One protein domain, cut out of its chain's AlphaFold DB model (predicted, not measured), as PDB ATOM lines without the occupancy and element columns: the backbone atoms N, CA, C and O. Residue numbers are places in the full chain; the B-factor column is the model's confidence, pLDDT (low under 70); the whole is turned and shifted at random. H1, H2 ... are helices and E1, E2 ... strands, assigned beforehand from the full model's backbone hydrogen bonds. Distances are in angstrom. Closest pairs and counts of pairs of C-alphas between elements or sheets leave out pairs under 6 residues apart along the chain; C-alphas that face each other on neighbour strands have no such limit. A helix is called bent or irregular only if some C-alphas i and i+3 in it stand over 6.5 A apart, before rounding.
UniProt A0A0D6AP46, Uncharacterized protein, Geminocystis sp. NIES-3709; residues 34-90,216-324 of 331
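Overview. This is residues 34 to 90 and 216 to 324 of the 331 residues of an uncharacterized protein of Geminocystis sp. NIES-3709 (UniProt A0A0D6AP46). Two strongly twisted sheets come partly face to face as a wedge-shaped sandwich with crossed strands, nearing each other where E6 passes E2, and the long helix H1 fills the wedge between them, over one face of each. The loop of residues 299 to 317 reaches out at one end and the small helix H2 lies at the other. The printed part has 166 residues, with two named helices and nine strands in the order H1 E1 E2 E3 E4 E5 E6 E7 H2 E8 E9; both sheets, E1-E2-E3-E4-E5 and E7-E6-E8-E9, are antiparallel, and the class is mixed. It is compact, with a radius of gyration of the C-alphas of 17.1 A, yet elongated in outline, 58 by 34 by 30 A.

Arrangement. H1, residues 34 to 55, is on the sheet of E1, residues 69 to 75, E2, residues 82 to 90, E3, residues 216 to 222, E4, residues 225 to 230, and E5, residues 234 to 239, making two layers, helix on sheet, at a height over the sheet of 10.5 A. Its closest C-alphas to E2 are those of Ile 53 and Val 88, 6.5 A. Within hydrogen-bond range are N 72 and O 85, 3.0 A, in the hairpin E1 and E2, and N 88 and O 217, 2.8 A, between E2 and E3. E3, E4 and E5 form a meander, each strand the antiparallel neighbour of the one before, with N 227 and O 220 at 2.8 A and N 236 and O 228 at 2.8 A. H1 is also on the sheet of E6, residues 242 to 252, E7, residues 259 to 262, E8, residues 289 to 298, and E9, residues 318 to 323, again as two layers, at a height over the sheet of 8.5 A, along the strands at 24 degrees to E8 on the local plane. Its closest C-alphas to E9 are those of Gly 50 and Phe 323, 6.5 A. Here the pairs within hydrogen-bond range include N 251 and O 260, 2.8 A, in the hairpin E6 and E7, N 246 and O 295, 2.8 A, between the antiparallel neighbours E6 and E8, and N 294 and O 321, 2.9 A, in the hairpin E8 and E9. In the sandwich the strands of the two sheets stand at 43 degrees; the closest C-alphas of E2 and E6 are those of Ser 84 and Glu 246, 5.1 A. H2, residues 280 to 283, is not on either sheet; E7, H2 and E8 form a split strand-helix-strand unit, with E6 between its two strands, and a right-handed crossover. In H1, 16 of 18 O i to N i+4 pairs are within hydrogen-bond range; H2 is too short for one.

Along the chain. H1 begins at C-alpha 34, (27.640, 14.573, 59.521), and is 32.5 A long; it is irregular, only just, with C-alphas 48 and 51 6.53 A apart. E6 is 30.3 A long, E8 26.7 A and E2 26.5 A. E9 ends at C-alpha 323, (26.917, 17.785, 32.776).

Size, cuts and confidence. The C-alphas farthest apart are those of Thr 282 and Gln 307, 58.5 A. Residues 91 to 215 are not printed; C-alphas 90 and 216 are 6.9 A apart across the cut. The links H1 to E1, E7 to H2 and E8 to E9 are long. Mean pLDDT of the printed part is 87.4; residues 62, 78 and 301 to 311 are under 70.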
ATOM      1  N   ALA A  34      27.571  15.729  60.412       83.88
ATOM      2  CA  ALA A  34      27.640  14.573  59.521       83.88
ATOM      3  C   ALA A  34      27.023  14.871  58.143       83.88
ATOM      4  O   ALA A  34      27.598  14.509  57.118       83.88
ATOM      5  N   LYS A  35      25.892  15.589  58.107       86.50
ATOM      6  CA  LYS A  35      25.255  16.032  56.856       86.50
ATOM      7  C   LYS A  35      26.104  17.041  56.092       86.50
ATOM      8  O   LYS A  35      26.170  16.979  54.867       86.50
ATOM      9  N   VAL A  36      26.740  17.982  56.784       88.81
ATOM     10  CA  VAL A  36      27.639  18.960  56.160       88.81
ATOM     11  C   VAL A  36      28.858  18.258  55.567       88.81
ATOM     12  O   VAL A  36      29.178  18.510  54.407       88.81
ATOM     13  N   ASP A  37      29.482  17.346  56.310       88.50
ATOM     14  CA  ASP A  37      30.658  16.595  55.859       88.50
ATOM     15  C   ASP A  37      30.306  15.718  54.633       88.50
ATOM     16  O   ASP A  37      31.010  15.745  53.621       88.50
ATOM     17  N   ALA A  38      29.160  15.024  54.666       89.25
ATOM     18  CA  ALA A  38      28.624  14.257  53.537       89.25
ATOM     19  C   ALA A  38      28.396  15.126  52.283       89.25
ATOM     20  O   ALA A  38      28.885  14.812  51.194       89.25
ATOM     21  N   ASN A  39      27.720  16.267  52.441       90.69
ATOM     22  CA  ASN A  39      27.466  17.200  51.341       90.69
ATOM     23  C   ASN A  39      28.752  17.813  50.771       90.69
ATOM     24  O   ASN A  39      28.853  18.010  49.558       90.69
ATOM     25  N   GLN A  40      29.744  18.113  51.615       91.19
ATOM     26  CA  GLN A  40      31.040  18.619  51.162       91.19
ATOM     27  C   GLN A  40      31.764  17.587  50.296       91.19
ATOM     28  O   GLN A  40      32.224  17.942  49.214       91.19
ATOM     29  N   ARG A  41      31.795  16.314  50.709       91.38
ATOM     30  CA  ARG A  41      32.398  15.222  49.924       91.38
ATOM     31  C   ARG A  41      31.718  15.056  48.570       91.38
ATOM     32  O   ARG A  41      32.391  15.080  47.542       91.38
ATOM     33  N   LEU A  42      30.385  14.976  48.555       93.81
ATOM     34  CA  LEU A  42      29.611  14.892  47.313       93.81
ATOM     35  C   LEU A  42      29.911  16.085  46.396       93.81
ATOM     36  O   LEU A  42      30.183  15.905  45.211       93.81
ATOM     37  N   ARG A  43      29.956  17.308  46.937       94.19
ATOM     38  CA  ARG A  43      30.296  18.507  46.159       94.19
ATOM     39  C   ARG A  43      31.724  18.471  45.607       94.19
ATOM     40  O   ARG A  43      31.932  18.892  44.468       94.19
ATOM     41  N   THR A  44      32.698  17.976  46.368       94.06
ATOM     42  CA  THR A  44      34.090  17.825  45.909       94.06
ATOM     43  C   THR A  44      34.176  16.914  44.684       94.06
ATOM     44  O   THR A  44      34.843  17.266  43.711       94.06
ATOM     45  N   ILE A  45      33.428  15.803  44.667       94.75
ATOM     46  CA  ILE A  45      33.360  14.892  43.510       94.75
ATOM     47  C   ILE A  45      32.927  15.653  42.251       94.75
ATOM     48  O   ILE A  45      33.621  15.634  41.233       94.75
ATOM     49  N   PHE A  46      31.815  16.388  42.324       95.50
ATOM     50  CA  PHE A  46      31.262  17.080  41.157       95.50
ATOM     51  C   PHE A  46      32.060  18.304  40.720       95.50
ATOM     52  O   PHE A  46      32.160  18.575  39.526       95.50
ATOM     53  N   THR A  47      32.642  19.038  41.666       94.62
ATOM     54  CA  THR A  47      33.512  20.181  41.347       94.62
ATOM     55  C   THR A  47      34.846  19.750  40.743       94.62
ATOM     56  O   THR A  47      35.468  20.556  40.059       94.62
ATOM     57  N   THR A  48      35.242  18.486  40.922       93.31
ATOM     58  CA  THR A  48      36.437  17.915  40.291       93.31
ATOM     59  C   THR A  48      36.128  17.331  38.910       93.31
ATOM     60  O   THR A  48      36.760  17.712  37.930       93.31
ATOM     61  N   ILE A  49      35.134  16.441  38.803       94.88
ATOM     62  CA  ILE A  49      34.813  15.745  37.542       94.88
ATOM     63  C   ILE A  49      34.109  16.680  36.546       94.88
ATOM     64  O   ILE A  49      34.352  16.625  35.339       94.88
ATOM     65  N   GLY A  50      33.223  17.544  37.043       94.31
ATOM     66  CA  GLY A  50      32.338  18.370  36.226       94.31
ATOM     67  C   GLY A  50      33.055  19.277  35.226       94.31
ATOM     68  O   GLY A  50      32.722  19.218  34.040       94.31
ATOM     69  N   PRO A  51      34.039  20.093  35.655       93.88
ATOM     70  CA  PRO A  51      34.792  20.952  34.747       93.88
ATOM     71  C   PRO A  51      35.505  20.175  33.638       93.88
ATOM     72  O   PRO A  51      35.482  20.612  32.489       93.88
ATOM     73  N   ASP A  52      36.076  19.009  33.949       93.81
ATOM     74  CA  ASP A  52      36.775  18.199  32.953       93.81
ATOM     75  C   ASP A  52      35.799  17.593  31.930       93.81
ATOM     76  O   ASP A  52      36.084  17.635  30.734       93.81
ATOM     77  N   ILE A  53      34.606  17.141  32.349       93.88
ATOM     78  CA  ILE A  53      33.541  16.726  31.414       93.88
ATOM     79  C   ILE A  53      33.113  17.895  30.514       93.88
ATOM     80  O   ILE A  53      32.967  17.734  29.303       93.88
ATOM     81  N   GLN A  54      32.910  19.084  31.088       92.31
ATOM     82  CA  GLN A  54      32.456  20.262  30.342       92.31
ATOM     83  C   GLN A  54      33.497  20.760  29.331       92.31
ATOM     84  O   GLN A  54      33.120  21.237  28.264       92.31
ATOM     85  N   GLN A  55      34.789  20.640  29.643       88.81
ATOM     86  CA  GLN A  55      35.899  21.014  28.755       88.81
ATOM     87  C   GLN A  55      36.342  19.874  27.829       88.81
ATOM     88  O   GLN A  55      37.245  20.050  27.012       88.81
ATOM     89  N   THR A  56      35.732  18.692  27.938       88.38
ATOM     90  CA  THR A  56      36.095  17.566  27.082       88.38
ATOM     91  C   THR A  56      35.816  17.894  25.617       88.38
ATOM     92  O   THR A  56      34.763  18.442  25.284       88.38
ATOM     93  N   GLY A  57      36.755  17.533  24.743       78.94
ATOM     94  CA  GLY A  57      36.671  17.833  23.316       78.94
ATOM     95  C   GLY A  57      37.186  19.220  22.928       78.94
ATOM     96  O   GLY A  57      37.297  19.506  21.739       78.94
ATOM     97  N   GLU A  58      37.543  20.075  23.890       81.00
ATOM     98  CA  GLU A  58      38.109  21.389  23.587       81.00
ATOM     99  C   GLU A  58      39.457  21.257  22.863       81.00
ATOM    100  O   GLU A  58      40.352  20.519  23.292       81.00
ATOM    101  N   GLY A  59      39.580  21.958  21.733       76.88
ATOM    102  CA  GLY A  59      40.778  21.954  20.890       76.88
ATOM    103  C   GLY A  59      40.992  20.681  20.064       76.88
ATOM    104  O   GLY A  59      42.006  20.583  19.375       76.88
ATOM    105  N   LEU A  60      40.068  19.717  20.112       79.31
ATOM    106  CA  LEU A  60      40.075  18.560  19.218       79.31
ATOM    107  C   LEU A  60      39.384  18.923  17.904       79.31
ATOM    108  O   LEU A  60      38.491  19.771  17.880       79.31
ATOM    109  N   ILE A  61      39.794  18.286  16.804       70.50
ATOM    110  CA  ILE A  61      39.068  18.449  15.540       70.50
ATOM    111  C   ILE A  61      37.624  17.988  15.729       70.50
ATOM    112  O   ILE A  61      37.337  17.097  16.533       70.50
ATOM    113  N   SER A  62      36.735  18.542  14.918       66.25
ATOM    114  CA  SER A  62      35.322  18.179  14.825       66.25
ATOM    115  C   SER A  62      35.098  16.777  14.236       66.25
ATOM    116  O   SER A  62      34.167  16.584  13.460       66.25
ATOM    117  N   ASP A  63      35.951  15.791  14.541       74.69
ATOM    118  CA  ASP A  63      35.722  14.413  14.122       74.69
ATOM    119  C   ASP A  63      34.774  13.735  15.123       74.69
ATOM    120  O   ASP A  63      35.153  13.518  16.280       74.69
ATOM    121  N   PRO A  64      33.554  13.369  14.697       70.56
ATOM    122  CA  PRO A  64      32.586  12.654  15.520       70.56
ATOM    123  C   PRO A  64      33.059  11.292  16.058       70.56
ATOM    124  O   PRO A  64      32.470  10.792  17.018       70.56
ATOM    125  N   LYS A  65      34.089  10.675  15.475       78.50
ATOM    126  CA  LYS A  65      34.593   9.349  15.862       78.50
ATOM    127  C   LYS A  65      35.775   9.391  16.827       78.50
ATOM    128  O   LYS A  65      36.137   8.349  17.372       78.50
ATOM    129  N   LEU A  66      36.353  10.564  17.090       83.38
ATOM    130  CA  LEU A  66      37.415  10.688  18.084       83.38
ATOM    131  C   LEU A  66      36.855  10.350  19.483       83.38
ATOM    132  O   LEU A  66      35.874  10.969  19.911       83.38
ATOM    133  N   PRO A  67      37.451   9.403  20.233       81.50
ATOM    134  CA  PRO A  67      36.954   9.032  21.553       81.50
ATOM    135  C   PRO A  67      37.351  10.093  22.590       81.50
ATOM    136  O   PRO A  67      38.294   9.919  23.358       81.50
ATOM    137  N   ALA A  68      36.656  11.230  22.619       89.62
ATOM    138  CA  ALA A  68      36.919  12.286  23.601       89.62
ATOM    139  C   ALA A  68      36.492  11.876  25.025       89.62
ATOM    140  O   ALA A  68      37.101  12.296  26.007       89.62
ATOM    141  N   ILE A  69      35.456  11.035  25.125       92.69
ATOM    142  CA  ILE A  69      34.918  10.489  26.373       92.69
ATOM    143  C   ILE A  69      34.838   8.977  26.236       92.69
ATOM    144  O   ILE A  69      34.300   8.478  25.248       92.69
ATOM    145  N   GLU A  70      35.305   8.263  27.253       93.88
ATOM    146  CA  GLU A  70      35.034   6.842  27.432       93.88
ATOM    147  C   GLU A  70      34.414   6.618  28.803       93.88
ATOM    148  O   GLU A  70      34.882   7.151  29.805       93.88
ATOM    149  N   ILE A  71      33.349   5.829  28.850       95.62
ATOM    150  CA  ILE A  71      32.702   5.408  30.088       95.62
ATOM    151  C   ILE A  71      32.726   3.889  30.093       95.62
ATOM    152  O   ILE A  71      32.334   3.254  29.112       95.62
ATOM    153  N   SER A  72      33.167   3.304  31.195       94.69
ATOM    154  CA  SER A  72      33.154   1.856  31.385       94.69
ATOM    155  C   SER A  72      32.681   1.502  32.790       94.69
ATOM    156  O   SER A  72      32.677   2.341  33.684       94.69
ATOM    157  N   GLU A  73      32.238   0.262  32.989       92.38
ATOM    158  CA  GLU A  73      31.951  -0.272  34.320       92.38
ATOM    159  C   GLU A  73      33.101  -1.187  34.743       92.38
ATOM    160  O   GLU A  73      33.523  -2.055  33.977       92.38
ATOM    161  N   GLN A  74      33.554  -1.035  35.982       88.44
ATOM    162  CA  GLN A  74      34.541  -1.902  36.613       88.44
ATOM    163  C   GLN A  74      34.025  -2.422  37.952       88.44
ATOM    164  O   GLN A  74      33.167  -1.810  38.589       88.44
ATOM    165  N   ASN A  75      34.537  -3.574  38.376       85.31
ATOM    166  CA  ASN A  75      34.240  -4.106  39.700       85.31
ATOM    167  C   ASN A  75      35.013  -3.320  40.761       85.31
ATOM    168  O   ASN A  75      36.174  -2.966  40.556       85.31
ATOM    169  N   ILE A  76      34.382  -3.081  41.907       79.62
ATOM    170  CA  ILE A  76      35.047  -2.476  43.063       79.62
ATOM    171  C   ILE A  76      35.841  -3.578  43.772       79.62
ATOM    172  O   ILE A  76      35.258  -4.470  44.400       79.62
ATOM    173  N   GLY A  77      37.168  -3.545  43.641       72.25
ATOM    174  CA  GLY A  77      38.059  -4.559  44.209       72.25
ATOM    175  C   GLY A  77      37.696  -5.975  43.741       72.25
ATOM    176  O   GLY A  77      37.540  -6.231  42.549       72.25
ATOM    177  N   SER A  78      37.533  -6.903  44.686       69.38
ATOM    178  CA  SER A  78      37.122  -8.289  44.414       69.38
ATOM    179  C   SER A  78      35.606  -8.524  44.501       69.38
ATOM    180  O   SER A  78      35.171  -9.674  44.576       69.38
ATOM    181  N   THR A  79      34.789  -7.468  44.562       75.44
ATOM    182  CA  THR A  79      33.332  -7.591  44.731       75.44
ATOM    183  C   THR A  79      32.598  -7.695  43.389       75.44
ATOM    184  O   THR A  79      33.138  -7.377  42.333       75.44
ATOM    185  N   THR A  80      31.329  -8.120  43.416       80.31
ATOM    186  CA  THR A  80      30.429  -8.065  42.246       80.31
ATOM    187  C   THR A  80      29.765  -6.697  42.069       80.31
ATOM    188  O   THR A  80      28.938  -6.525  41.171       80.31
ATOM    189  N   VAL A  81      30.051  -5.740  42.958       81.56
ATOM    190  CA  VAL A  81      29.502  -4.388  42.877       81.56
ATOM    191  C   VAL A  81      30.270  -3.634  41.802       81.56
ATOM    192  O   VAL A  81      31.499  -3.580  41.819       81.56
ATOM    193  N   LYS A  82      29.528  -3.059  40.857       88.81
ATOM    194  CA  LYS A  82      30.090  -2.273  39.765       88.81
ATOM    195  C   LYS A  82      30.104  -0.788  40.110       88.81
ATOM    196  O   LYS A  82      29.123  -0.262  40.635       88.81
ATOM    197  N   THR A  83      31.188  -0.126  39.734       93.69
ATOM    198  CA  THR A  83      31.319   1.329  39.679       93.69
ATOM    199  C   THR A  83      31.688   1.738  38.260       93.69
ATOM    200  O   THR A  83      32.369   1.006  37.542       93.69
ATOM    201  N   SER A  84      31.250   2.912  37.840       95.12
ATOM    202  CA  SER A  84      31.658   3.506  36.577       95.12
ATOM    203  C   SER A  84      33.059   4.118  36.682       95.12
ATOM    204  O   SER A  84      33.447   4.659  37.719       95.12
ATOM    205  N   GLU A  85      33.794   4.044  35.580       95.31
ATOM    206  CA  GLU A  85      34.988   4.822  35.259       95.31
ATOM    207  C   GLU A  85      34.638   5.787  34.130       95.31
ATOM    208  O   GLU A  85      33.908   5.410  33.209       95.31
ATOM    209  N   ILE A  86      35.184   7.000  34.171       96.19
ATOM    210  CA  ILE A  86      35.162   7.908  33.023       96.19
ATOM    211  C   ILE A  86      36.576   8.347  32.675       96.19
ATOM    212  O   ILE A  86      37.341   8.771  33.541       96.19
ATOM    213  N   ILE A  87      36.908   8.256  31.394       95.44
ATOM    214  CA  ILE A  87      38.113   8.816  30.803       95.44
ATOM    215  C   ILE A  87      37.679  10.006  29.957       95.44
ATOM    216  O   ILE A  87      36.827   9.878  29.079       95.44
ATOM    217  N   VAL A  88      38.264  11.162  30.231       94.25
ATOM    218  CA  VAL A  88      38.051  12.396  29.483       94.25
ATOM    219  C   VAL A  88      39.360  12.848  28.862       94.25
ATOM    220  O   VAL A  88      40.427  12.780  29.483       94.25
ATOM    221  N   ARG A  89      39.276  13.294  27.612       91.62
ATOM    222  CA  ARG A  89      40.430  13.698  26.814       91.62
ATOM    223  C   ARG A  89      40.269  15.131  26.335       91.62
ATOM    224  O   ARG A  89      39.221  15.521  25.818       91.62
ATOM    225  N   LYS A  90      41.331  15.917  26.491       89.00
ATOM    226  CA  LYS A  90      41.384  17.308  26.028       89.00
ATOM    227  C   LYS A  90      42.692  17.589  25.315       89.00
ATOM    228  O   LYS A  90      43.732  17.030  25.677       89.00
ATOM    229  N   GLU A 216      45.007  12.911  29.037       92.31
ATOM    230  CA  GLU A 216      44.009  11.921  29.422       92.31
ATOM    231  C   GLU A 216      43.803  11.985  30.934       92.31
ATOM    232  O   GLU A 216      44.758  11.831  31.700       92.31
ATOM    233  N   ARG A 217      42.561  12.197  31.368       95.19
ATOM    234  CA  ARG A 217      42.174  12.156  32.780       95.19
ATOM    235  C   ARG A 217      41.173  11.045  32.993       95.19
ATOM    236  O   ARG A 217      40.130  11.012  32.349       95.19
ATOM    237  N   ARG A 218      41.486  10.141  33.908       96.12
ATOM    238  CA  ARG A 218      40.635   9.014  34.271       96.12
ATOM    239  C   ARG A 218      40.159   9.186  35.701       96.12
ATOM    240  O   ARG A 218      40.978   9.313  36.605       96.12
ATOM    241  N   PHE A 219      38.850   9.137  35.896       96.62
ATOM    242  CA  PHE A 219      38.217   9.158  37.206       96.62
ATOM    243  C   PHE A 219      37.638   7.788  37.526       96.62
ATOM    244  O   PHE A 219      36.808   7.275  36.772       96.62
ATOM    245  N   ARG A 220      38.051   7.217  38.659       94.88
ATOM    246  CA  ARG A 220      37.562   5.921  39.138       94.88
ATOM    247  C   ARG A 220      37.399   5.888  40.644       94.88
ATOM    248  O   ARG A 220      38.078   6.624  41.349       94.88
ATOM    249  N   VAL A 221      36.542   4.996  41.125       93.25
ATOM    250  CA  VAL A 221      36.459   4.673  42.551       93.25
ATOM    251  C   VAL A 221      37.263   3.407  42.810       93.25
ATOM    252  O   VAL A 221      36.984   2.368  42.212       93.25
ATOM    253  N   GLN A 222      38.258   3.500  43.684       91.50
ATOM    254  CA  GLN A 222      39.082   2.377  44.115       91.50
ATOM    255  C   GLN A 222      39.420   2.543  45.596       91.50
ATOM    256  O   GLN A 222      39.738   3.645  46.028       91.50
ATOM    257  N   ASP A 223      39.340   1.449  46.360       89.50
ATOM    258  CA  ASP A 223      39.643   1.427  47.797       89.50
ATOM    259  C   ASP A 223      38.880   2.512  48.580       89.50
ATOM    260  O   ASP A 223      39.440   3.198  49.427       89.50
ATOM    261  N   GLU A 224      37.595   2.691  48.241       91.19
ATOM    262  CA  GLU A 224      36.691   3.706  48.814       91.19
ATOM    263  C   GLU A 224      37.136   5.157  48.567       91.19
ATOM    264  O   GLU A 224      36.679   6.089  49.227       91.19
ATOM    265  N   LYS A 225      38.000   5.385  47.576       92.75
ATOM    266  CA  LYS A 225      38.463   6.717  47.183       92.75
ATOM    267  C   LYS A 225      38.108   7.020  45.742       92.75
ATOM    268  O   LYS A 225      38.243   6.172  44.862       92.75
ATOM    269  N   LEU A 226      37.712   8.264  45.481       94.75
ATOM    270  CA  LEU A 226      37.714   8.788  44.120       94.75
ATOM    271  C   LEU A 226      39.152   9.136  43.737       94.75
ATOM    272  O   LEU A 226      39.750  10.032  44.332       94.75
ATOM    273  N   GLN A 227      39.670   8.469  42.715       95.81
ATOM    274  CA  GLN A 227      40.998   8.698  42.166       95.81
ATOM    275  C   GLN A 227      40.916   9.430  40.829       95.81
ATOM    276  O   GLN A 227      40.097   9.086  39.974       95.81
ATOM    277  N   LEU A 228      41.808  10.400  40.643       96.50
ATOM    278  CA  LEU A 228      42.140  10.992  39.351       96.50
ATOM    279  C   LEU A 228      43.481  10.426  38.887       96.50
ATOM    280  O   LEU A 228      44.491  10.582  39.569       96.50
ATOM    281  N   ILE A 229      43.496   9.813  37.710       96.06
ATOM    282  CA  ILE A 229      44.712   9.342  37.055       96.06
ATOM    283  C   ILE A 229      44.972  10.205  35.829       96.06
ATOM    284  O   ILE A 229      44.154  10.241  34.908       96.06
ATOM    285  N   VAL A 230      46.114  10.885  35.807       93.56
ATOM    286  CA  VAL A 230      46.524  11.748  34.699       93.56
ATOM    287  C   VAL A 230      47.549  11.009  33.848       93.56
ATOM    288  O   VAL A 230      48.555  10.495  34.341       93.56
ATOM    289  N   ASN A 231      47.277  10.919  32.546       89.94
ATOM    290  CA  ASN A 231      48.144  10.289  31.558       89.94
ATOM    291  C   ASN A 231      48.615   8.880  31.972       89.94
ATOM    292  O   ASN A 231      49.766   8.525  31.722       89.94
ATOM    293  N   ASN A 232      47.736   8.070  32.577       87.94
ATOM    294  CA  ASN A 232      48.022   6.705  33.053       87.94
ATOM    295  C   ASN A 232      49.312   6.569  33.896       87.94
ATOM    296  O   ASN A 232      49.926   5.505  33.890       87.94
ATOM    297  N   SER A 233      49.742   7.630  34.585       87.69
ATOM    298  CA  SER A 233      51.011   7.647  35.329       87.69
ATOM    299  C   SER A 233      50.847   8.207  36.737       87.69
ATOM    300  O   SER A 233      51.147   7.518  37.709       87.69
ATOM    301  N   GLU A 234      50.322   9.422  36.864       91.44
ATOM    302  CA  GLU A 234      50.117  10.080  38.153       91.44
ATOM    303  C   GLU A 234      48.725   9.757  38.689       91.44
ATOM    304  O   GLU A 234      47.744   9.919  37.969       91.44
ATOM    305  N   THR A 235      48.635   9.300  39.941       95.44
ATOM    306  CA  THR A 235      47.365   9.001  40.623       95.44
ATOM    307  C   THR A 235      47.194   9.928  41.820       95.44
ATOM    308  O   THR A 235      48.096  10.032  42.651       95.44
ATOM    309  N   PHE A 236      46.035  10.573  41.915       95.94
ATOM    310  CA  PHE A 236      45.672  11.492  42.987       95.94
ATOM    311  C   PHE A 236      44.383  11.030  43.660       95.94
ATOM    312  O   PHE A 236      43.371  10.839  42.986       95.94
ATOM    313  N   ASP A 237      44.399  10.909  44.986       95.44
ATOM    314  CA  ASP A 237      43.192  10.690  45.780       95.44
ATOM    315  C   ASP A 237      42.468  12.036  45.963       95.44
ATOM    316  O   ASP A 237      43.008  12.972  46.552       95.44
ATOM    317  N   ILE A 238      41.255  12.153  45.423       93.88
ATOM    318  CA  ILE A 238      40.466  13.396  45.423       93.88
ATOM    319  C   ILE A 238      39.590  13.496  46.671       93.88
ATOM    320  O   ILE A 238      39.494  14.548  47.300       93.88
ATOM    321  N   THR A 239      38.911  12.403  47.009       93.06
ATOM    322  CA  THR A 239      38.084  12.296  48.212       93.06
ATOM    323  C   THR A 239      38.023  10.848  48.664       93.06
ATOM    324  O   THR A 239      38.082   9.929  47.847       93.06
ATOM    325  N   GLU A 240      37.874  10.666  49.968       92.00
ATOM    326  CA  GLU A 240      37.706   9.370  50.624       92.00
ATOM    327  C   GLU A 240      36.221   9.089  50.893       92.00
ATOM    328  O   GLU A 240      35.362   9.948  50.647       92.00
ATOM    329  N   ASP A 241      35.936   7.889  51.403       90.81
ATOM    330  CA  ASP A 241      34.606   7.382  51.743       90.81
ATOM    331  C   ASP A 241      33.617   7.422  50.564       90.81
ATOM    332  O   ASP A 241      32.444   7.766  50.720       90.81
ATOM    333  N   VAL A 242      34.073   7.092  49.356       91.94
ATOM    334  CA  VAL A 242      33.230   6.972  48.161       91.94
ATOM    335  C   VAL A 242      32.857   5.512  47.952       91.94
ATOM    336  O   VAL A 242      33.698   4.692  47.602       91.94
ATOM    337  N   GLU A 243      31.573   5.191  48.119       91.62
ATOM    338  CA  GLU A 243      31.062   3.834  47.915       91.62
ATOM    339  C   GLU A 243      31.091   3.462  46.432       91.62
ATOM    340  O   GLU A 243      31.576   2.397  46.065       91.62
ATOM    341  N   LYS A 244      30.541   4.323  45.569       92.75
ATOM    342  CA  LYS A 244      30.511   4.094  44.120       92.75
ATOM    343  C   LYS A 244      30.205   5.359  43.334       92.75
ATOM    344  O   LYS A 244      29.581   6.301  43.830       92.75
ATOM    345  N   LEU A 245      30.569   5.311  42.061       95.00
ATOM    346  CA  LEU A 245      30.192   6.277  41.042       95.00
ATOM    347  C   LEU A 245      29.345   5.560  39.987       95.00
ATOM    348  O   LEU A 245      29.725   4.496  39.510       95.00
ATOM    349  N   GLU A 246      28.204   6.118  39.607       95.88
ATOM    350  CA  GLU A 246      27.443   5.675  38.439       95.88
ATOM    351  C   GLU A 246      27.446   6.796  37.409       95.88
ATOM    352  O   GLU A 246      27.002   7.906  37.693       95.88
ATOM    353  N   ILE A 247      27.935   6.507  36.210       96.81
ATOM    354  CA  ILE A 247      28.000   7.474  35.116       96.81
ATOM    355  C   ILE A 247      27.172   6.939  33.960       96.81
ATOM    356  O   ILE A 247      27.343   5.799  33.526       96.81
ATOM    357  N   LYS A 248      26.257   7.771  33.467       96.56
ATOM    358  CA  LYS A 248      25.390   7.454  32.332       96.56
ATOM    359  C   LYS A 248      25.487   8.580  31.316       96.56
ATOM    360  O   LYS A 248      25.269   9.739  31.652       96.56
ATOM    361  N   ALA A 249      25.788   8.246  30.070       96.31
ATOM    362  CA  ALA A 249      25.699   9.196  28.971       96.31
ATOM    363  C   ALA A 249      24.310   9.120  28.342       96.31
ATOM    364  O   ALA A 249      23.816   8.032  28.049       96.31
ATOM    365  N   ILE A 250      23.692  10.268  28.097       95.62
ATOM    366  CA  ILE A 250      22.459  10.356  27.323       95.62
ATOM    367  C   ILE A 250      22.845  10.714  25.894       95.62
ATOM    368  O   ILE A 250      23.273  11.837  25.631       95.62
ATOM    369  N   LEU A 251      22.691   9.777  24.961       93.81
ATOM    370  CA  LEU A 251      22.889  10.022  23.535       93.81
ATOM    371  C   LEU A 251      21.585  10.481  22.885       93.81
ATOM    372  O   LEU A 251      20.502  10.003  23.219       93.81
ATOM    373  N   GLN A 252      21.691  11.378  21.914       91.81
ATOM    374  CA  GLN A 252      20.585  11.808  21.070       91.81
ATOM    375  C   GLN A 252      21.124  12.121  19.671       91.81
ATOM    376  O   GLN A 252      21.904  13.061  19.514       91.81
ATOM    377  N   LYS A 253      20.685  11.349  18.668       85.75
ATOM    378  CA  LYS A 253      21.141  11.483  17.272       85.75
ATOM    379  C   LYS A 253      20.698  12.799  16.633       85.75
ATOM    380  O   LYS A 253      21.500  13.482  16.014       85.75
ATOM    381  N   GLU A 254      19.442  13.177  16.851       85.56
ATOM    382  CA  GLU A 254      18.826  14.371  16.266       85.56
ATOM    383  C   GLU A 254      18.058  15.160  17.330       85.56
ATOM    384  O   GLU A 254      17.542  14.591  18.297       85.56
ATOM    385  N   ALA A 255      17.966  16.480  17.166       83.19
ATOM    386  CA  ALA A 255      17.220  17.329  18.088       83.19
ATOM    387  C   ALA A 255      15.741  16.900  18.150       83.19
ATOM    388  O   ALA A 255      15.039  16.904  17.147       83.19
ATOM    389  N   GLY A 256      15.274  16.512  19.339       83.75
ATOM    390  CA  GLY A 256      13.909  16.004  19.544       83.75
ATOM    391  C   GLY A 256      13.726  14.505  19.270       83.75
ATOM    392  O   GLY A 256      12.656  13.977  19.553       83.75
ATOM    393  N   GLY A 257      14.763  13.808  18.796       89.50
ATOM    394  CA  GLY A 257      14.748  12.357  18.604       89.50
ATOM    395  C   GLY A 257      14.881  11.559  19.908       89.50
ATOM    396  O   GLY A 257      15.042  12.125  20.998       89.50
ATOM    397  N   THR A 258      14.860  10.230  19.776       93.00
ATOM    398  CA  THR A 258      15.009   9.266  20.878       93.00
ATOM    399  C   THR A 258      16.283   9.520  21.682       93.00
ATOM    400  O   THR A 258      17.363   9.712  21.120       93.00
ATOM    401  N   GLN A 259      16.144   9.508  23.006       95.25
ATOM    402  CA  GLN A 259      17.269   9.558  23.931       95.25
ATOM    403  C   GLN A 259      17.655   8.139  24.336       95.25
ATOM    404  O   GLN A 259      16.788   7.347  24.705       95.25
ATOM    405  N   TYR A 260      18.947   7.840  24.280       95.75
ATOM    406  CA  TYR A 260      19.515   6.550  24.647       95.75
ATOM    407  C   TYR A 260      20.372   6.731  25.896       95.75
ATOM    408  O   TYR A 260      21.339   7.488  25.872       95.75
ATOM    409  N   VAL A 261      20.023   6.060  26.990       96.38
ATOM    410  CA  VAL A 261      20.791   6.114  28.241       96.38
ATOM    411  C   VAL A 261      21.824   4.997  28.227       96.38
ATOM    412  O   VAL A 261      21.463   3.827  28.351       96.38
ATOM    413  N   CYS A 262      23.092   5.351  28.072       95.62
ATOM    414  CA  CYS A 262      24.209   4.431  27.913       95.62
ATOM    415  C   CYS A 262      25.072   4.374  29.173       95.62
ATOM    416  O   CYS A 262      25.466   5.407  29.714       95.62
ATOM    417  N   LYS A 263      25.400   3.159  29.618       93.50
ATOM    418  CA  LYS A 263      26.338   2.923  30.736       93.50
ATOM    419  C   LYS A 263      27.781   2.740  30.276       93.50
ATOM    420  O   LYS A 263      28.690   2.722  31.098       93.50
ATOM    421  N   LYS A 264      27.977   2.575  28.968       93.81
ATOM    422  CA  LYS A 264      29.275   2.402  28.331       93.81
ATOM    423  C   LYS A 264      29.364   3.299  27.107       93.81
ATOM    424  O   LYS A 264      28.415   3.361  26.328       93.81
ATOM    425  N   ILE A 265      30.489   3.986  26.965       93.00
ATOM    426  CA  ILE A 265      30.805   4.877  25.849       93.00
ATOM    427  C   ILE A 265      32.270   4.637  25.435       93.00
ATOM    428  O   ILE A 265      33.114   4.571  26.323       93.00
ATOM    429  N   PRO A 266      32.594   4.528  24.132       91.12
ATOM    430  CA  PRO A 266      31.657   4.265  23.042       91.12
ATOM    431  C   PRO A 266      30.856   2.972  23.305       91.12
ATOM    432  O   PRO A 266      31.386   2.029  23.905       91.12
ATOM    433  N   PRO A 267      29.573   2.913  22.909       90.69
ATOM    434  CA  PRO A 267      28.810   1.680  22.982       90.69
ATOM    435  C   PRO A 267      29.431   0.655  22.026       90.69
ATOM    436  O   PRO A 267      29.820   0.967  20.904       90.69
ATOM    437  N   THR A 268      29.542  -0.582  22.489       88.62
ATOM    438  CA  THR A 268      30.127  -1.711  21.749       88.62
ATOM    439  C   THR A 268      29.079  -2.738  21.343       88.62
ATOM    440  O   THR A 268      29.240  -3.428  20.341       88.62
ATOM    441  N   VAL A 269      27.993  -2.828  22.110       89.94
ATOM    442  CA  VAL A 269      26.835  -3.677  21.829       89.94
ATOM    443  C   VAL A 269      25.556  -2.865  21.983       89.94
ATOM    444  O   VAL A 269      25.510  -1.867  22.698       89.94
ATOM    445  N   THR A 270      24.487  -3.283  21.308       88.19
ATOM    446  CA  THR A 270      23.216  -2.538  21.283       88.19
ATOM    447  C   THR A 270      22.586  -2.380  22.671       88.19
ATOM    448  O   THR A 270      21.867  -1.412  22.902       88.19
ATOM    449  N   THR A 271      22.893  -3.294  23.598       90.06
ATOM    450  CA  THR A 271      22.411  -3.320  24.987       90.06
ATOM    451  C   THR A 271      23.231  -2.467  25.957       90.06
ATOM    452  O   THR A 271      22.856  -2.362  27.125       90.06
ATOM    453  N   ASP A 272      24.319  -1.828  25.503       92.12
ATOM    454  CA  ASP A 272      25.067  -0.855  26.318       92.12
ATOM    455  C   ASP A 272      24.223   0.396  26.633       92.12
ATOM    456  O   ASP A 272      24.541   1.155  27.557       92.12
ATOM    457  N   CYS A 273      23.130   0.584  25.885       94.50
ATOM    458  CA  CYS A 273      22.185   1.682  25.997       94.50
ATOM    459  C   CYS A 273      20.736   1.196  26.147       94.50
ATOM    460  O   CYS A 273      20.375   0.118  25.678       94.50
ATOM    461  N   SER A 274      19.890   2.027  26.766       94.62
ATOM    462  CA  SER A 274      18.441   1.820  26.864       94.62
ATOM    463  C   SER A 274      17.665   3.057  26.380       94.62
ATOM    464  O   SER A 274      17.885   4.140  26.932       94.62
ATOM    465  N   PRO A 275      16.731   2.931  25.412       94.25
ATOM    466  CA  PRO A 275      16.487   1.745  24.580       94.25
ATOM    467  C   PRO A 275      17.742   1.346  23.781       94.25
ATOM    468  O   PRO A 275      18.741   2.058  23.810       94.25
ATOM    469  N   ASN A 276      17.716   0.206  23.091       93.69
ATOM    470  CA  ASN A 276      18.890  -0.279  22.360       93.69
ATOM    471  C   ASN A 276      19.373   0.750  21.321       93.69
ATOM    472  O   ASN A 276      18.575   1.240  20.515       93.69
ATOM    473  N   PHE A 277      20.674   1.057  21.318       89.62
ATOM    474  CA  PHE A 277      21.261   1.984  20.347       89.62
ATOM    475  C   PHE A 277      21.483   1.269  18.997       89.62
ATOM    476  O   PHE A 277      22.089   0.194  18.997       89.62
ATOM    477  N   PRO A 278      20.996   1.811  17.862       87.06
ATOM    478  CA  PRO A 278      21.190   1.197  16.545       87.06
ATOM    479  C   PRO A 278      22.662   1.225  16.134       87.06
ATOM    480  O   PRO A 278      23.285   2.277  16.260       87.06
ATOM    481  N   ASP A 279      23.169   0.077  15.677       85.38
ATOM    482  CA  ASP A 279      24.533  -0.171  15.175       85.38
ATOM    483  C   ASP A 279      25.649   0.678  15.833       85.38
ATOM    484  O   ASP A 279      26.197   1.602  15.226       85.38
ATOM    485  N   PRO A 280      26.016   0.367  17.095       83.44
ATOM    486  CA  PRO A 280      27.016   1.120  17.851       83.44
ATOM    487  C   PRO A 280      28.364   1.294  17.147       83.44
ATOM    488  O   PRO A 280      29.019   2.313  17.341       83.44
ATOM    489  N   ALA A 281      28.782   0.319  16.336       80.00
ATOM    490  CA  ALA A 281      30.099   0.324  15.708       80.00
ATOM    491  C   ALA A 281      30.219   1.356  14.579       80.00
ATOM    492  O   ALA A 281      31.312   1.859  14.326       80.00
ATOM    493  N   THR A 282      29.117   1.665  13.894       81.75
ATOM    494  CA  THR A 282      29.132   2.547  12.719       81.75
ATOM    495  C   THR A 282      28.403   3.866  12.958       81.75
ATOM    496  O   THR A 282      28.785   4.882  12.376       81.75
ATOM    497  N   GLU A 283      27.389   3.873  13.827       84.94
ATOM    498  CA  GLU A 283      26.509   5.027  14.022       84.94
ATOM    499  C   GLU A 283      26.861   5.878  15.243       84.94
ATOM    500  O   GLU A 283      26.360   7.002  15.360       84.94
ATOM    501  N   TYR A 284      27.678   5.367  16.169       88.44
ATOM    502  CA  TYR A 284      28.072   6.142  17.340       88.44
ATOM    503  C   TYR A 284      28.979   7.310  16.952       88.44
ATOM    504  O   TYR A 284      29.939   7.177  16.193       88.44
ATOM    505  N   SER A 285      28.691   8.457  17.554       87.50
ATOM    506  CA  SER A 285      29.524   9.644  17.491       87.50
ATOM    507  C   SER A 285      29.533  10.343  18.844       87.50
ATOM    508  O   SER A 285      28.481  10.508  19.468       87.50
ATOM    509  N   TRP A 286      30.696  10.832  19.283       87.12
ATOM    510  CA  TRP A 286      30.782  11.602  20.528       87.12
ATOM    511  C   TRP A 286      29.950  12.893  20.455       87.12
ATOM    512  O   TRP A 286      29.467  13.356  21.486       87.12
ATOM    513  N   ALA A 287      29.681  13.424  19.252       85.12
ATOM    514  CA  ALA A 287      28.772  14.552  19.006       85.12
ATOM    515  C   ALA A 287      27.334  14.290  19.485       85.12
ATOM    516  O   ALA A 287      26.577  15.213  19.803       85.12
ATOM    517  N   GLN A 288      26.941  13.016  19.521       89.88
ATOM    518  CA  GLN A 288      25.595  12.600  19.894       89.88
ATOM    519  C   GLN A 288      25.388  12.623  21.410       89.88
ATOM    520  O   GLN A 288      24.236  12.591  21.841       89.88
ATOM    521  N   ILE A 289      26.451  12.711  22.223       91.75
ATOM    522  CA  ILE A 289      26.327  12.836  23.682       91.75
ATOM    523  C   ILE A 289      25.601  14.146  23.999       91.75
ATOM    524  O   ILE A 289      26.114  15.239  23.811       91.75
ATOM    525  N   LYS A 290      24.368  14.066  24.475       92.06
ATOM    526  CA  LYS A 290      23.606  15.245  24.879       92.06
ATOM    527  C   LYS A 290      24.043  15.712  26.262       92.06
ATOM    528  O   LYS A 290      24.286  16.898  26.466       92.06
ATOM    529  N   THR A 291      24.112  14.773  27.199       94.69
ATOM    530  CA  THR A 291      24.479  15.011  28.595       94.69
ATOM    531  C   THR A 291      25.169  13.797  29.194       94.69
ATOM    532  O   THR A 291      25.068  12.685  28.671       94.69
ATOM    533  N   ILE A 292      25.866  14.019  30.305       96.50
ATOM    534  CA  ILE A 292      26.427  12.971  31.151       96.50
ATOM    535  C   ILE A 292      25.889  13.171  32.560       96.50
ATOM    536  O   ILE A 292      26.137  14.201  33.185       96.50
ATOM    537  N   ASP A 293      25.160  12.176  33.044       97.31
ATOM    538  CA  ASP A 293      24.654  12.125  34.405       97.31
ATOM    539  C   ASP A 293      25.661  11.367  35.265       97.31
ATOM    540  O   ASP A 293      26.014  10.220  34.974       97.31
ATOM    541  N   VAL A 294      26.125  12.016  36.327       97.12
ATOM    542  CA  VAL A 294      27.035  11.436  37.311       97.12
ATOM    543  C   VAL A 294      26.284  11.338  38.628       97.12
ATOM    544  O   VAL A 294      25.860  12.352  39.184       97.12
ATOM    545  N   THR A 295      26.130  10.126  39.140       96.75
ATOM    546  CA  THR A 295      25.591   9.845  40.469       96.75
ATOM    547  C   THR A 295      26.724   9.360  41.358       96.75
ATOM    548  O   THR A 295      27.342   8.335  41.080       96.75
ATOM    549  N   ALA A 296      26.996  10.083  42.437       95.62
ATOM    550  CA  ALA A 296      27.975   9.692  43.439       95.62
ATOM    551  C   ALA A 296      27.255   9.200  44.691       95.62
ATOM    552  O   ALA A 296      26.302   9.840  45.143       95.62
ATOM    553  N   LYS A 297      27.729   8.085  45.251       94.44
ATOM    554  CA  LYS A 297      27.284   7.560  46.541       94.44
ATOM    555  C   LYS A 297      28.482   7.452  47.479       94.44
ATOM    556  O   LYS A 297      29.508   6.896  47.092       94.44
ATOM    557  N   ILE A 298      28.346   7.986  48.685       92.75
ATOM    558  CA  ILE A 298      29.396   7.998  49.711       92.75
ATOM    559  C   ILE A 298      29.037   7.091  50.889       92.75
ATOM    560  O   ILE A 298      27.862   6.824  51.154       92.75
ATOM    561  N   LEU A 299      30.059   6.632  51.602       88.62
ATOM    562  CA  LEU A 299      29.919   5.891  52.845       88.62
ATOM    563  C   LEU A 299      29.659   6.860  54.013       88.62
ATOM    564  O   LEU A 299      30.185   7.979  54.033       88.62
ATOM    565  N   PRO A 300      28.853   6.457  55.010       77.56
ATOM    566  CA  PRO A 300      28.747   7.198  56.258       77.56
ATOM    567  C   PRO A 300      30.103   7.127  56.981       77.56
ATOM    568  O   PRO A 300      30.533   6.042  57.356       77.56
ATOM    569  N   GLY A 301      30.789   8.265  57.137       66.56
ATOM    570  CA  GLY A 301      32.160   8.308  57.670       66.56
ATOM    571  C   GLY A 301      32.334   7.662  59.058       66.56
ATOM    572  O   GLY A 301      31.375   7.530  59.820       66.56
ATOM    573  N   GLU A 302      33.579   7.318  59.411       56.28
ATOM    574  CA  GLU A 302      33.991   6.475  60.560       56.28
ATOM    575  C   GLU A 302      33.555   6.916  61.980       56.28
ATOM    576  O   GLU A 302      33.804   6.211  62.956       56.28
ATOM    577  N   ASN A 303      32.847   8.034  62.163       50.50
ATOM    578  CA  ASN A 303      32.371   8.477  63.484       50.50
ATOM    579  C   ASN A 303      31.122   7.714  63.984       50.50
ATOM    580  O   ASN A 303      30.263   8.275  64.666       50.50
ATOM    581  N   THR A 304      31.019   6.419  63.677       45.31
ATOM    582  CA  THR A 304      29.913   5.526  64.064       45.31
ATOM    583  C   THR A 304      30.174   4.762  65.361       45.31
ATOM    584  O   THR A 304      29.530   3.749  65.634       45.31
ATOM    585  N   ASN A 305      31.049   5.278  66.233       43.06
ATOM    586  CA  ASN A 305      31.123   4.820  67.618       43.06
ATOM    587  C   ASN A 305      29.823   5.186  68.354       43.06
ATOM    588  O   ASN A 305      29.679   6.266  68.925       43.06
ATOM    589  N   ASN A 306      28.866   4.261  68.266       48.44
ATOM    590  CA  ASN A 306      27.790   3.944  69.195       48.44
ATOM    591  C   ASN A 306      27.542   5.002  70.282       48.44
ATOM    592  O   ASN A 306      28.213   4.987  71.310       48.44
ATOM    593  N   GLN A 307      26.538   5.864  70.053       43.53
ATOM    594  CA  GLN A 307      25.492   6.289  71.016       43.53
ATOM    595  C   GLN A 307      24.882   7.682  70.747       43.53
ATOM    596  O   GLN A 307      23.970   8.077  71.468       43.53
ATOM    597  N   SER A 308      25.280   8.425  69.705       46.22
ATOM    598  CA  SER A 308      24.624   9.718  69.400       46.22
ATOM    599  C   SER A 308      24.727  10.195  67.944       46.22
ATOM    600  O   SER A 308      24.792  11.399  67.694       46.22
ATOM    601  N   THR A 309      24.794   9.288  66.972       50.97
ATOM    602  CA  THR A 309      24.876   9.653  65.551       50.97
ATOM    603  C   THR A 309      23.506  10.078  65.037       50.97
ATOM    604  O   THR A 309      22.557   9.295  65.090       50.97
ATOM    605  N   GLY A 310      23.393  11.300  64.514       54.31
ATOM    606  CA  GLY A 310      22.297  11.623  63.607       54.31
ATOM    607  C   GLY A 310      22.305  10.625  62.457       54.31
ATOM    608  O   GLY A 310      23.332  10.444  61.806       54.31
ATOM    609  N   THR A 311      21.201   9.914  62.268       66.81
ATOM    610  CA  THR A 311      21.096   8.882  61.240       66.81
ATOM    611  C   THR A 311      21.089   9.565  59.876       66.81
ATOM    612  O   THR A 311      20.099  10.200  59.514       66.81
ATOM    613  N   LEU A 312      22.197   9.470  59.136       77.00
ATOM    614  CA  LEU A 312      22.220   9.867  57.731       77.00
ATOM    615  C   LEU A 312      21.255   8.967  56.959       77.00
ATOM    616  O   LEU A 312      21.255   7.744  57.121       77.00
ATOM    617  N   THR A 313      20.408   9.583  56.145       81.38
ATOM    618  CA  THR A 313      19.513   8.866  55.240       81.38
ATOM    619  C   THR A 313      20.240   8.537  53.939       81.38
ATOM    620  O   THR A 313      21.295   9.089  53.634       81.38
ATOM    621  N   GLN A 314      19.669   7.646  53.129       79.12
ATOM    622  CA  GLN A 314      20.223   7.346  51.807       79.12
ATOM    623  C   GLN A 314      20.258   8.586  50.892       79.12
ATOM    624  O   GLN A 314      21.146   8.692  50.048       79.12
ATOM    625  N   GLU A 315      19.324   9.521  51.076       83.38
ATOM    626  CA  GLU A 315      19.275  10.793  50.346       83.38
ATOM    627  C   GLU A 315      20.433  11.720  50.738       83.38
ATOM    628  O   GLU A 315      20.971  12.413  49.882       83.38
ATOM    629  N   ASP A 316      20.884  11.676  51.998       84.12
ATOM    630  CA  ASP A 316      22.042  12.453  52.464       84.12
ATOM    631  C   ASP A 316      23.382  11.910  51.915       84.12
ATOM    632  O   ASP A 316      24.395  12.609  51.934       84.12
ATOM    633  N   LEU A 317      23.404  10.656  51.444       90.81
ATOM    634  CA  LEU A 317      24.610   9.935  51.011       90.81
ATOM    635  C   LEU A 317      24.740   9.807  49.488       90.81
ATOM    636  O   LEU A 317      25.702   9.207  49.004       90.81
ATOM    637  N   SER A 318      23.780  10.323  48.723       93.81
ATOM    638  CA  SER A 318      23.744  10.172  47.271       93.81
ATOM    639  C   SER A 318      23.327  11.468  46.595       93.81
ATOM    640  O   SER A 318      22.279  12.026  46.896       93.81
ATOM    641  N   LEU A 319      24.095  11.903  45.599       94.88
ATOM    642  CA  LEU A 319      23.766  13.075  44.788       94.88
ATOM    643  C   LEU A 319      23.968  12.750  43.309       94.88
ATOM    644  O   LEU A 319      24.850  11.976  42.947       94.88
ATOM    645  N   THR A 320      23.121  13.321  42.454       96.31
ATOM    646  CA  THR A 320      23.234  13.213  40.996       96.31
ATOM    647  C   THR A 320      23.365  14.600  40.396       96.31
ATOM    648  O   THR A 320      22.586  15.491  40.733       96.31
ATOM    649  N   GLN A 321      24.322  14.771  39.487       96.75
ATOM    650  CA  GLN A 321      24.496  15.994  38.719       96.75
ATOM    651  C   GLN A 321      24.632  15.678  37.230       96.75
ATOM    652  O   GLN A 321      25.286  14.714  36.837       96.75
ATOM    653  N   GLN A 322      24.010  16.522  36.414       96.62
ATOM    654  CA  GLN A 322      24.064  16.448  34.964       96.62
ATOM    655  C   GLN A 322      25.086  17.448  34.412       96.62
ATOM    656  O   GLN A 322      25.109  18.615  34.810       96.62
ATOM    657  N   PHE A 323      25.898  16.994  33.461       95.31
ATOM    658  CA  PHE A 323      26.917  17.785  32.776       95.31
ATOM    659  C   PHE A 323      26.695  17.797  31.265       95.31
ATOM    660  O   PHE A 323      26.189  16.839  30.681       95.31
ATOM    661  N   PHE A 324      27.108  18.893  30.632       91.94
ATOM    662  CA  PHE A 324      26.971  19.134  29.198       91.94
ATOM    663  C   PHE A 324      28.376  19.260  28.595       91.94
ATOM    664  O   PHE A 324      29.026  20.282  28.829       91.94
TER     665      PHE A 324